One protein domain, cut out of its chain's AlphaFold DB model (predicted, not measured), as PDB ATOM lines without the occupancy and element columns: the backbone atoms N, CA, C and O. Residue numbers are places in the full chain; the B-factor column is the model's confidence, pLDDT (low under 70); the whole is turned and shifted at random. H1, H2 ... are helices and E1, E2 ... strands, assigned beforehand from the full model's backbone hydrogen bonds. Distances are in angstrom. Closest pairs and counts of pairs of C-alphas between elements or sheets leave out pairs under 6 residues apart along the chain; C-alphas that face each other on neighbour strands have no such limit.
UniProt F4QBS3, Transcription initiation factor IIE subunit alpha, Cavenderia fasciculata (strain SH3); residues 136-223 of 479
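Overview. This is residues 136 to 223 of the 479 residues of the protein "Transcription initiation factor IIE subunit alpha" of Cavenderia fasciculata (strain SH3) (UniProt F4QBS3). Two helices, H1 and the longer H3, lie loosely side by side on the same side of a small, loop-rich head that holds the antiparallel strand pair E1 - E2 and short H2; H1 runs toward this head and H3 runs back away from it. The printed part has 88 residues with three named helices and two named strands, in the order H1, E1, H2, E2, H3, mostly helix. It is an extended rod, 63 by 23 by 19 A, with radius of gyration of the C-alphas 19.4 A.

Arrangement. Start at H1, residues 136 to 151; it is close to but not clearly touching H3, residues 195 to 222, at a shallow tilt of 20 degrees, the closest C-alphas, Met 143 and Asn 205, being 7.8 A apart. Next find E1, residues 155 to 157, antiparallel to E2, residues 188 to 190, with N 156 and O 189 2.9 A apart. H2, residues 169 to 172, is apart from H1 and H3. Each O i to N i+4 pair is within hydrogen-bond range in H1, 22 of 24 in H3; H2 is too short for one.

Along the chain. From C-alpha 136 at (15.992, 40.990, 2.321), H1 runs 23.1 A. H3 runs 40.4 A to C-alpha 222 at (16.405, 35.479, 16.865), with a kink of 31 degrees near residue 214.

Size, cuts and confidence. The printed part has no cut. The links E1 to H2 and H2 to E2 are long. Look for pLDDT under 70 at residues 149 to 153 and 192 to 199.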
ATOM      1  N   MET A 136      16.642  42.207   2.822       87.88
ATOM      2  CA  MET A 136      15.992  40.990   2.321       87.88
ATOM      3  C   MET A 136      14.623  41.277   1.706       87.88
ATOM      4  O   MET A 136      14.287  40.715   0.661       87.88
ATOM      5  N   TYR A 137      13.849  42.174   2.319       89.44
ATOM      6  CA  TYR A 137      12.599  42.659   1.744       89.44
ATOM      7  C   TYR A 137      12.844  43.379   0.410       89.44
ATOM      8  O   TYR A 137      12.169  43.079  -0.573       89.44
ATOM      9  N   MET A 138      13.852  44.254   0.335       91.62
ATOM     10  CA  MET A 138      14.236  44.933  -0.906       91.62
ATOM     11  C   MET A 138      14.675  43.948  -1.990       91.62
ATOM     12  O   MET A 138      14.195  44.056  -3.111       91.62
ATOM     13  N   VAL A 139      15.506  42.951  -1.670       87.62
ATOM     14  CA  VAL A 139      15.917  41.911  -2.629       87.62
ATOM     15  C   VAL A 139      14.698  41.165  -3.164       87.62
ATOM     16  O   VAL A 139      14.561  41.008  -4.375       87.62
ATOM     17  N   ARG A 140      13.765  40.757  -2.294       85.38
ATOM     18  CA  ARG A 140      12.519  40.110  -2.728       85.38
ATOM     19  C   ARG A 140      11.697  41.026  -3.636       85.38
ATOM     20  O   ARG A 140      11.236  40.577  -4.681       85.38
ATOM     21  N   LYS A 141      11.546  42.296  -3.261       89.31
ATOM     22  CA  LYS A 141      10.773  43.284  -4.019       89.31
ATOM     23  C   LYS A 141      11.396  43.583  -5.384       89.31
ATOM     24  O   LYS A 141      10.676  43.652  -6.371       89.31
ATOM     25  N   MET A 142      12.718  43.728  -5.457       87.50
ATOM     26  CA  MET A 142      13.441  43.904  -6.721       87.50
ATOM     27  C   MET A 142      13.266  42.682  -7.620       87.50
ATOM     28  O   MET A 142      13.005  42.829  -8.808       87.50
ATOM     29  N   MET A 143      13.335  41.486  -7.035       83.00
ATOM     30  CA  MET A 143      13.114  40.239  -7.756       83.00
ATOM     31  C   MET A 143      11.693  40.102  -8.310       83.00
ATOM     32  O   MET A 143      11.493  39.567  -9.398       83.00
ATOM     33  N   GLU A 144      10.693  40.546  -7.558       83.25
ATOM     34  CA  GLU A 144       9.299  40.555  -7.997       83.25
ATOM     35  C   GLU A 144       9.057  41.604  -9.086       83.25
ATOM     36  O   GLU A 144       8.483  41.281 -10.123       83.25
ATOM     37  N   ALA A 145       9.586  42.818  -8.913       83.81
ATOM     38  CA  ALA A 145       9.518  43.871  -9.920       83.81
ATOM     39  C   ALA A 145      10.188  43.450 -11.238       83.81
ATOM     40  O   ALA A 145       9.630  43.676 -12.308       83.81
ATOM     41  N   GLU A 146      11.343  42.783 -11.166       78.88
ATOM     42  CA  GLU A 146      12.038  42.258 -12.340       78.88
ATOM     43  C   GLU A 146      11.203  41.184 -13.058       78.88
ATOM     44  O   GLU A 146      11.172  41.155 -14.287       78.88
ATOM     45  N   LYS A 147      10.494  40.315 -12.325       74.62
ATOM     46  CA  LYS A 147       9.571  39.349 -12.940       74.62
ATOM     47  C   LYS A 147       8.438  40.067 -13.668       74.62
ATOM     48  O   LYS A 147       8.199  39.757 -14.828       74.62
ATOM     49  N   THR A 148       7.786  41.038 -13.030       73.00
ATOM     50  CA  THR A 148       6.664  41.782 -13.623       73.00
ATOM     51  C   THR A 148       7.090  42.581 -14.855       73.00
ATOM     52  O   THR A 148       6.445  42.481 -15.891       73.00
ATOM     53  N   GLN A 149       8.227  43.285 -14.794       67.19
ATOM     54  CA  GLN A 149       8.772  44.033 -15.934       67.19
ATOM     55  C   GLN A 149       9.125  43.125 -17.126       67.19
ATOM     56  O   GLN A 149       9.111  43.571 -18.268       67.19
ATOM     57  N   LYS A 150       9.437  41.847 -16.879       64.44
ATOM     58  CA  LYS A 150       9.713  40.856 -17.932       64.44
ATOM     59  C   LYS A 150       8.458  40.266 -18.572       64.44
ATOM     60  O   LYS A 150       8.568  39.713 -19.663       64.44
ATOM     61  N   PHE A 151       7.301  40.345 -17.914       61.97
ATOM     62  CA  PHE A 151       6.023  39.941 -18.509       61.97
ATOM     63  C   PHE A 151       5.429  41.022 -19.419       61.97
ATOM     64  O   PHE A 151       4.568  40.698 -20.236       61.97
ATOM     65  N   ASP A 152       5.913  42.265 -19.338       66.25
ATOM     66  CA  ASP A 152       5.622  43.273 -20.356       66.25
ATOM     67  C   ASP A 152       6.312  42.869 -21.665       66.25
ATOM     68  O   ASP A 152       7.528  42.989 -21.830       66.25
ATOM     69  N   LEU A 153       5.513  42.346 -22.595       67.31
ATOM     70  CA  LEU A 153       5.937  41.999 -23.947       67.31
ATOM     71  C   LEU A 153       6.462  43.260 -24.646       67.31
ATOM     72  O   LEU A 153       5.705  44.196 -24.904       67.31
ATOM     73  N   GLN A 154       7.758  43.274 -24.959       79.75
ATOM     74  CA  GLN A 154       8.402  44.366 -25.686       79.75
ATOM     75  C   GLN A 154       8.590  43.982 -27.153       79.75
ATOM     76  O   GLN A 154       9.082  42.902 -27.489       79.75
ATOM     77  N   TYR A 155       8.196  44.887 -28.041       86.12
ATOM     78  CA  TYR A 155       8.356  44.751 -29.481       86.12
ATOM     79  C   TYR A 155       9.494  45.645 -29.936       86.12
ATOM     80  O   TYR A 155       9.592  46.804 -29.537       86.12
ATOM     81  N   LYS A 156      10.346  45.128 -30.812       88.88
ATOM     82  CA  LYS A 156      11.491  45.858 -31.340       88.88
ATOM     83  C   LYS A 156      11.389  45.978 -32.845       88.88
ATOM     84  O   LYS A 156      11.188  44.990 -33.552       88.88
ATOM     85  N   CYS A 157      11.564  47.192 -33.352       90.50
ATOM     86  CA  CYS A 157      11.667  47.404 -34.788       90.50
ATOM     87  C   CYS A 157      13.041  46.952 -35.304       90.50
ATOM     88  O   CYS A 157      14.073  47.386 -34.793       90.50
ATOM     89  N   VAL A 158      13.063  46.144 -36.365       88.19
ATOM     90  CA  VAL A 158      14.311  45.655 -36.982       88.19
ATOM     91  C   VAL A 158      15.083  46.777 -37.690       88.19
ATOM     92  O   VAL A 158      16.309  46.744 -37.742       88.19
ATOM     93  N   ALA A 159      14.384  47.792 -38.205       89.44
ATOM     94  CA  ALA A 159      14.991  48.860 -38.999       89.44
ATOM     95  C   ALA A 159      15.573  50.003 -38.148       89.44
ATOM     96  O   ALA A 159      16.657  50.497 -38.448       89.44
ATOM     97  N   CYS A 160      14.880  50.428 -37.084       89.94
ATOM     98  CA  CYS A 160      15.304  51.571 -36.260       89.94
ATOM     99  C   CYS A 160      15.633  51.227 -34.798       89.94
ATOM    100  O   CYS A 160      15.966  52.130 -34.032       89.94
ATOM    101  N   ALA A 161      15.523  49.952 -34.402       87.06
ATOM    102  CA  ALA A 161      15.775  49.445 -33.046       87.06
ATOM    103  C   ALA A 161      14.960  50.115 -31.921       87.06
ATOM    104  O   ALA A 161      15.279  49.943 -30.744       87.06
ATOM    105  N   LYS A 162      13.895  50.856 -32.258       87.56
ATOM    106  CA  LYS A 162      12.970  51.425 -31.273       87.56
ATOM    107  C   LYS A 162      12.182  50.300 -30.597       87.56
ATOM    108  O   LYS A 162      11.704  49.389 -31.281       87.56
ATOM    109  N   LEU A 163      12.079  50.390 -29.273       87.19
ATOM    110  CA  LEU A 163      11.285  49.501 -28.431       87.19
ATOM    111  C   LEU A 163       9.883  50.078 -28.255       87.19
ATOM    112  O   LEU A 163       9.722  51.288 -28.087       87.19
ATOM    113  N   PHE A 164       8.901  49.195 -28.292       87.31
ATOM    114  CA  PHE A 164       7.486  49.490 -28.159       87.31
ATOM    115  C   PHE A 164       6.896  48.571 -27.097       87.31
ATOM    116  O   PHE A 164       7.210  47.378 -27.056       87.31
ATOM    117  N   SER A 165       6.075  49.139 -26.221       87.25
ATOM    118  CA  SER A 165       5.381  48.382 -25.182       87.25
ATOM    119  C   SER A 165       4.075  47.802 -25.725       87.25
ATOM    120  O   SER A 165       3.577  48.228 -26.769       87.25
ATOM    121  N   ALA A 166       3.473  46.866 -24.990       84.25
ATOM    122  CA  ALA A 166       2.170  46.299 -25.324       84.25
ATOM    123  C   ALA A 166       1.068  47.364 -25.502       84.25
ATOM    124  O   ALA A 166       0.143  47.183 -26.291       84.25
ATOM    125  N   TYR A 167       1.203  48.497 -24.810       86.75
ATOM    126  CA  TYR A 167       0.304  49.644 -24.930       86.75
ATOM    127  C   TYR A 167       0.364  50.342 -26.299       86.75
ATOM    128  O   TYR A 167      -0.637  50.894 -26.748       86.75
ATOM    129  N   ASP A 168       1.513  50.298 -26.975       87.31
ATOM    130  CA  ASP A 168       1.725  51.002 -28.243       87.31
ATOM    131  C   ASP A 168       1.215  50.186 -29.445       87.31
ATOM    132  O   ASP A 168       0.925  50.739 -30.503       87.31
ATOM    133  N   ILE A 169       1.059  48.865 -29.283       87.44
ATOM    134  CA  ILE A 169       0.583  47.933 -30.319       87.44
ATOM    135  C   ILE A 169      -0.706  48.391 -31.023       87.44
ATOM    136  O   ILE A 169      -0.705  48.392 -32.254       87.44
ATOM    137  N   PRO A 170      -1.805  48.770 -30.333       87.25
ATOM    138  CA  PRO A 170      -3.053  49.134 -31.007       87.25
ATOM    139  C   PRO A 170      -2.905  50.324 -31.961       87.25
ATOM    140  O   PRO A 170      -3.656  50.412 -32.927       87.25
ATOM    141  N   GLN A 171      -1.944  51.221 -31.721       87.94
ATOM    142  CA  GLN A 171      -1.661  52.348 -32.612       87.94
ATOM    143  C   GLN A 171      -0.784  51.947 -33.811       87.94
ATOM    144  O   GLN A 171      -0.816  52.604 -34.847       87.94
ATOM    145  N   LEU A 172      -0.002  50.877 -33.673       88.50
ATOM    146  CA  LEU A 172       0.964  50.397 -34.667       88.50
ATOM    147  C   LEU A 172       0.394  49.290 -35.569       88.50
ATOM    148  O   LEU A 172       1.107  48.761 -36.425       88.50
ATOM    149  N   LEU A 173      -0.868  48.909 -35.353       89.31
ATOM    150  CA  LEU A 173      -1.552  47.874 -36.115       89.31
ATOM    151  C   LEU A 173      -2.110  48.453 -37.417       89.31
ATOM    152  O   LEU A 173      -2.967  49.335 -37.421       89.31
ATOM    153  N   THR A 174      -1.625  47.920 -38.531       87.31
ATOM    154  CA  THR A 174      -2.081  48.286 -39.878       87.31
ATOM    155  C   THR A 174      -3.441  47.613 -40.154       87.31
ATOM    156  O   THR A 174      -3.685  46.533 -39.605       87.31
ATOM    157  N   PRO A 175      -4.350  48.176 -40.978       85.38
ATOM    158  CA  PRO A 175      -5.618  47.527 -41.354       85.38
ATOM    159  C   PRO A 175      -5.482  46.093 -41.898       85.38
ATOM    160  O   PRO A 175      -6.411  45.302 -41.759       85.38
ATOM    161  N   GLU A 176      -4.332  45.734 -42.470       85.00
ATOM    162  CA  GLU A 176      -4.010  44.382 -42.945       85.00
ATOM    163  C   GLU A 176      -3.633  43.395 -41.819       85.00
ATOM    164  O   GLU A 176      -3.514  42.197 -42.070       85.00
ATOM    165  N   GLY A 177      -3.474  43.869 -40.577       84.69
ATOM    166  CA  GLY A 177      -3.143  43.058 -39.400       84.69
ATOM    167  C   GLY A 177      -1.648  42.954 -39.073       84.69
ATOM    168  O   GLY A 177      -1.286  42.256 -38.126       84.69
ATOM    169  N   ASP A 178      -0.780  43.651 -39.810       88.00
ATOM    170  CA  ASP A 178       0.667  43.676 -39.568       88.00
ATOM    171  C   ASP A 178       1.089  44.813 -38.617       88.00
ATOM    172  O   ASP A 178       0.545  45.921 -38.659       88.00
ATOM    173  N   LEU A 179       2.094  44.543 -37.771       89.31
ATOM    174  CA  LEU A 179       2.691  45.519 -36.849       89.31
ATOM    175  C   LEU A 179       3.844  46.277 -37.514       89.31
ATOM    176  O   LEU A 179       4.916  45.706 -37.770       89.31
ATOM    177  N   CYS A 180       3.641  47.577 -37.722       91.00
ATOM    178  CA  CYS A 180       4.568  48.463 -38.423       91.00
ATOM    179  C   CYS A 180       5.050  49.601 -37.517       91.00
ATOM    180  O   CYS A 180       4.331  50.118 -36.666       91.00
ATOM    181  N   CYS A 181       6.319  49.978 -37.657       91.88
ATOM    182  CA  CYS A 181       6.918  51.016 -36.829       91.88
ATOM    183  C   CYS A 181       6.489  52.420 -37.272       91.88
ATOM    184  O   CYS A 181       6.827  52.822 -38.375       91.88
ATOM    185  N   ASP A 182       5.942  53.224 -36.357       89.56
ATOM    186  CA  ASP A 182       5.543  54.633 -36.575       89.56
ATOM    187  C   ASP A 182       6.615  55.540 -37.224       89.56
ATOM    188  O   ASP A 182       6.305  56.532 -37.872       89.56
ATOM    189  N   ARG A 183       7.909  55.223 -37.070       88.31
ATOM    190  CA  ARG A 183       8.998  56.064 -37.600       88.31
ATOM    191  C   ARG A 183       9.523  55.638 -38.970       88.31
ATOM    192  O   ARG A 183      10.091  56.461 -39.679       88.31
ATOM    193  N   CYS A 184       9.490  54.346 -39.272       89.06
ATOM    194  CA  CYS A 184      10.225  53.796 -40.417       89.06
ATOM    195  C   CYS A 184       9.464  52.709 -41.171       89.06
ATOM    196  O   CYS A 184      10.064  52.057 -42.021       89.06
ATOM    197  N   ASP A 185       8.206  52.463 -40.796       87.75
ATOM    198  CA  ASP A 185       7.308  51.438 -41.339       87.75
ATOM    199  C   ASP A 185       7.908  50.020 -41.365       87.75
ATOM    200  O   ASP A 185       7.397  49.100 -41.996       87.75
ATOM    201  N   GLY A 186       9.011  49.814 -40.642       87.19
ATOM    202  CA  GLY A 186       9.677  48.530 -40.530       87.19
ATOM    203  C   GLY A 186       8.890  47.584 -39.633       87.19
ATOM    204  O   GLY A 186       8.370  47.992 -38.591       87.19
ATOM    205  N   LYS A 187       8.874  46.301 -40.004       89.69
ATOM    206  CA  LYS A 187       8.222  45.234 -39.241       89.69
ATOM    207  C   LYS A 187       8.735  45.182 -37.798       89.69
ATOM    208  O   LYS A 187       9.952  45.169 -37.559       89.69
ATOM    209  N   LEU A 188       7.812  45.129 -36.840       89.94
ATOM    210  CA  LEU A 188       8.146  44.844 -35.449       89.94
ATOM    211  C   LEU A 188       8.303  43.338 -35.237       89.94
ATOM    212  O   LEU A 188       7.534  42.531 -35.751       89.94
ATOM    213  N   THR A 189       9.317  42.966 -34.466       86.19
ATOM    214  CA  THR A 189       9.513  41.598 -33.984       86.19
ATOM    215  C   THR A 189       9.338  41.595 -32.475       86.19
ATOM    216  O   THR A 189       9.822  42.504 -31.798       86.19
ATOM    217  N   GLU A 190       8.655  40.585 -31.944       83.25
ATOM    218  CA  GLU A 190       8.620  40.341 -30.504       83.25
ATOM    219  C   GLU A 190      10.048  40.104 -30.008       83.25
ATOM    220  O   GLU A 190      10.684  39.108 -30.363       83.25
ATOM    221  N   GLU A 191      10.557  40.998 -29.163       72.94
ATOM    222  CA  GLU A 191      11.781  40.732 -28.422       72.94
ATOM    223  C   GLU A 191      11.394  39.855 -27.230       72.94
ATOM    224  O   GLU A 191      11.336  40.284 -26.081       72.94
ATOM    225  N   LYS A 192      11.118  38.575 -27.506       63.50
ATOM    226  CA  LYS A 192      11.227  37.553 -26.468       63.50
ATOM    227  C   LYS A 192      12.699  37.516 -26.096       63.50
ATOM    228  O   LYS A 192      13.488  36.865 -26.780       63.50
ATOM    229  N   SER A 193      13.072  38.256 -25.047       57.94
ATOM    230  CA  SER A 193      14.337  38.047 -24.342       57.94
ATOM    231  C   SER A 193      14.503  36.541 -24.222       57.94
ATOM    232  O   SER A 193      13.629  35.883 -23.658       57.94
ATOM    233  N   SER A 194      15.506  36.000 -24.921       55.81
ATOM    234  CA  SER A 194      15.593  34.578 -25.272       55.81
ATOM    235  C   SER A 194      15.123  33.699 -24.113       55.81
ATOM    236  O   SER A 194      15.589  33.877 -22.988       55.81
ATOM    237  N   ALA A 195      14.192  32.778 -24.363       57.69
ATOM    238  CA  ALA A 195      13.648  31.898 -23.324       57.69
ATOM    239  C   ALA A 195      14.763  31.190 -22.517       57.69
ATOM    240  O   ALA A 195      14.616  30.937 -21.319       57.69
ATOM    241  N   ASP A 196      15.924  30.973 -23.143       58.81
ATOM    242  CA  ASP A 196      17.145  30.480 -22.508       58.81
ATOM    243  C   ASP A 196      17.747  31.468 -21.494       58.81
ATOM    244  O   ASP A 196      18.049  31.078 -20.369       58.81
ATOM    245  N   PHE A 197      17.873  32.758 -21.826       61.59
ATOM    246  CA  PHE A 197      18.312  33.786 -20.874       61.59
ATOM    247  C   PHE A 197      17.326  33.931 -19.707       61.59
ATOM    248  O   PHE A 197      17.742  33.994 -18.551       61.59
ATOM    249  N   PHE A 198      16.020  33.897 -19.984       63.97
ATOM    250  CA  PHE A 198      14.985  33.980 -18.951       63.97
ATOM    251  C   PHE A 198      15.008  32.779 -17.998       63.97
ATOM    252  O   PHE A 198      14.946  32.947 -16.776       63.97
ATOM    253  N   SER A 199      15.124  31.564 -18.539       67.44
ATOM    254  CA  SER A 199      15.181  30.348 -17.726       67.44
ATOM    255  C   SER A 199      16.460  30.295 -16.888       67.44
ATOM    256  O   SER A 199      16.395  29.955 -15.707       67.44
ATOM    257  N   ASN A 200      17.601  30.707 -17.445       74.94
ATOM    258  CA  ASN A 200      18.865  30.775 -16.719       74.94
ATOM    259  C   ASN A 200      18.835  31.837 -15.617       74.94
ATOM    260  O   ASN A 200      19.221  31.544 -14.487       74.94
ATOM    261  N   GLN A 201      18.306  33.031 -15.889       76.50
ATOM    262  CA  GLN A 201      18.213  34.088 -14.883       76.50
ATOM    263  C   GLN A 201      17.217  33.731 -13.771       76.50
ATOM    264  O   GLN A 201      17.503  33.915 -12.592       76.50
ATOM    265  N   THR A 202      16.075  33.129 -14.112       77.19
ATOM    266  CA  THR A 202      15.102  32.647 -13.118       77.19
ATOM    267  C   THR A 202      15.696  31.551 -12.233       77.19
ATOM    268  O   THR A 202      15.498  31.578 -11.018       77.19
ATOM    269  N   LYS A 203      16.471  30.622 -12.811       82.31
ATOM    270  CA  LYS A 203      17.207  29.592 -12.059       82.31
ATOM    271  C   LYS A 203      18.259  30.202 -11.132       82.31
ATOM    272  O   LYS A 203      18.284  29.848  -9.959       82.31
ATOM    273  N   GLN A 204      19.075  31.139 -11.621       81.88
ATOM    274  CA  GLN A 204      20.079  31.840 -10.808       81.88
ATOM    275  C   GLN A 204      19.437  32.587  -9.636       81.88
ATOM    276  O   GLN A 204      19.905  32.499  -8.504       81.88
ATOM    277  N   ASN A 205      18.312  33.254  -9.884       82.94
ATOM    278  CA  ASN A 205      17.566  33.939  -8.839       82.94
ATOM    279  C   ASN A 205      16.996  32.956  -7.808       82.94
ATOM    280  O   ASN A 205      17.100  33.192  -6.608       82.94
ATOM    281  N   ALA A 206      16.426  31.832  -8.249       83.12
ATOM    282  CA  ALA A 206      15.922  30.801  -7.345       83.12
ATOM    283  C   ALA A 206      17.034  30.193  -6.471       83.12
ATOM    284  O   ALA A 206      16.815  29.991  -5.274       83.12
ATOM    285  N   ASP A 207      18.218  29.952  -7.040       86.38
ATOM    286  CA  ASP A 207      19.387  29.462  -6.305       86.38
ATOM    287  C   ASP A 207      19.887  30.492  -5.280       86.38
ATOM    288  O   ASP A 207      20.033  30.179  -4.098       86.38
ATOM    289  N   MET A 208      20.017  31.761  -5.683       82.69
ATOM    290  CA  MET A 208      20.389  32.857  -4.783       82.69
ATOM    291  C   MET A 208      19.413  32.979  -3.602       82.69
ATOM    292  O   MET A 208      19.835  33.067  -2.448       82.69
ATOM    293  N   LEU A 209      18.099  32.919  -3.850       82.88
ATOM    294  CA  LEU A 209      17.114  32.884  -2.765       82.88
ATOM    295  C   LEU A 209      17.269  31.631  -1.895       82.88
ATOM    296  O   LEU A 209      17.094  31.715  -0.680       82.88
ATOM    297  N   GLY A 210      17.603  30.485  -2.489       85.50
ATOM    298  CA  GLY A 210      17.922  29.248  -1.779       85.50
ATOM    299  C   GLY A 210      19.044  29.434  -0.758       85.50
ATOM    300  O   GLY A 210      18.894  29.027   0.393       85.50
ATOM    301  N   GLN A 211      20.114  30.128  -1.138       83.25
ATOM    302  CA  GLN A 211      21.232  30.446  -0.247       83.25
ATOM    303  C   GLN A 211      20.805  31.399   0.886       83.25
ATOM    304  O   GLN A 211      21.145  31.176   2.052       83.25
ATOM    305  N   LEU A 212      19.966  32.399   0.584       85.06
ATOM    306  CA  LEU A 212      19.424  33.330   1.582       85.06
ATOM    307  C   LEU A 212      18.485  32.664   2.598       85.06
ATOM    308  O   LEU A 212      18.378  33.153   3.723       85.06
ATOM    309  N   LYS A 213      17.838  31.533   2.268       86.44
ATOM    310  CA  LYS A 213      16.972  30.798   3.216       86.44
ATOM    311  C   LYS A 213      17.713  30.410   4.491       86.44
ATOM    312  O   LYS A 213      17.127  30.465   5.567       86.44
ATOM    313  N   LYS A 214      19.000  30.062   4.395       87.25
ATOM    314  CA  LYS A 214      19.812  29.721   5.572       87.25
ATOM    315  C   LYS A 214      19.960  30.914   6.520       87.25
ATOM    316  O   LYS A 214      19.919  30.733   7.734       87.25
ATOM    317  N   LEU A 215      20.083  32.118   5.965       87.44
ATOM    318  CA  LEU A 215      20.140  33.363   6.724       87.44
ATOM    319  C   LEU A 215      18.767  33.691   7.334       87.44
ATOM    320  O   LEU A 215      18.696  33.993   8.522       87.44
ATOM    321  N   VAL A 216      17.672  33.527   6.574       86.81
ATOM    322  CA  VAL A 216      16.292  33.659   7.094       86.81
ATOM    323  C   VAL A 216      16.069  32.741   8.295       86.81
ATOM    324  O   VAL A 216      15.519  33.165   9.302       86.81
ATOM    325  N   GLU A 217      16.506  31.487   8.204       88.81
ATOM    326  CA  GLU A 217      16.333  30.506   9.274       88.81
ATOM    327  C   GLU A 217      17.078  30.907  10.556       88.81
ATOM    328  O   GLU A 217      16.583  30.695  11.660       88.81
ATOM    329  N   GLN A 218      18.252  31.533  10.432       86.25
ATOM    330  CA  GLN A 218      18.959  32.091  11.589       86.25
ATOM    331  C   GLN A 218      18.245  33.320  12.158       86.25
ATOM    332  O   GLN A 218      18.123  33.433  13.374       86.25
ATOM    333  N   LEU A 219      17.703  34.198  11.307       86.44
ATOM    334  CA  LEU A 219      16.901  35.338  11.766       86.44
ATOM    335  C   LEU A 219      15.652  34.887  12.523       86.44
ATOM    336  O   LEU A 219      15.377  35.416  13.596       86.44
ATOM    337  N   LYS A 220      14.943  33.866  12.036       86.94
ATOM    338  CA  LYS A 220      13.761  33.312  12.716       86.94
ATOM    339  C   LYS A 220      14.070  32.830  14.134       86.94
ATOM    340  O   LYS A 220      13.251  32.999  15.025       86.94
ATOM    341  N   LYS A 221      15.267  32.286  14.373       85.06
ATOM    342  CA  LYS A 221      15.707  31.875  15.722       85.06
ATOM    343  C   LYS A 221      15.945  33.057  16.661       85.06
ATOM    344  O   LYS A 221      15.877  32.887  17.875       85.06
ATOM    345  N   THR A 222      16.240  34.231  16.106       80.25
ATOM    346  CA  THR A 222      16.405  35.479  16.865       80.25
ATOM    347  C   THR A 222      15.080  36.219  17.075       80.25
ATOM    348  O   THR A 222      14.976  37.047  17.978       80.25
ATOM    349  N   GLU A 223      14.042  35.904  16.293       74.00
ATOM    350  CA  GLU A 223      12.706  36.483  16.431       74.00
ATOM    351  C   GLU A 223      11.966  35.883  17.637       74.00
ATOM    352  O   GLU A 223      11.857  34.671  17.793       74.00
TER     353      GLU A 223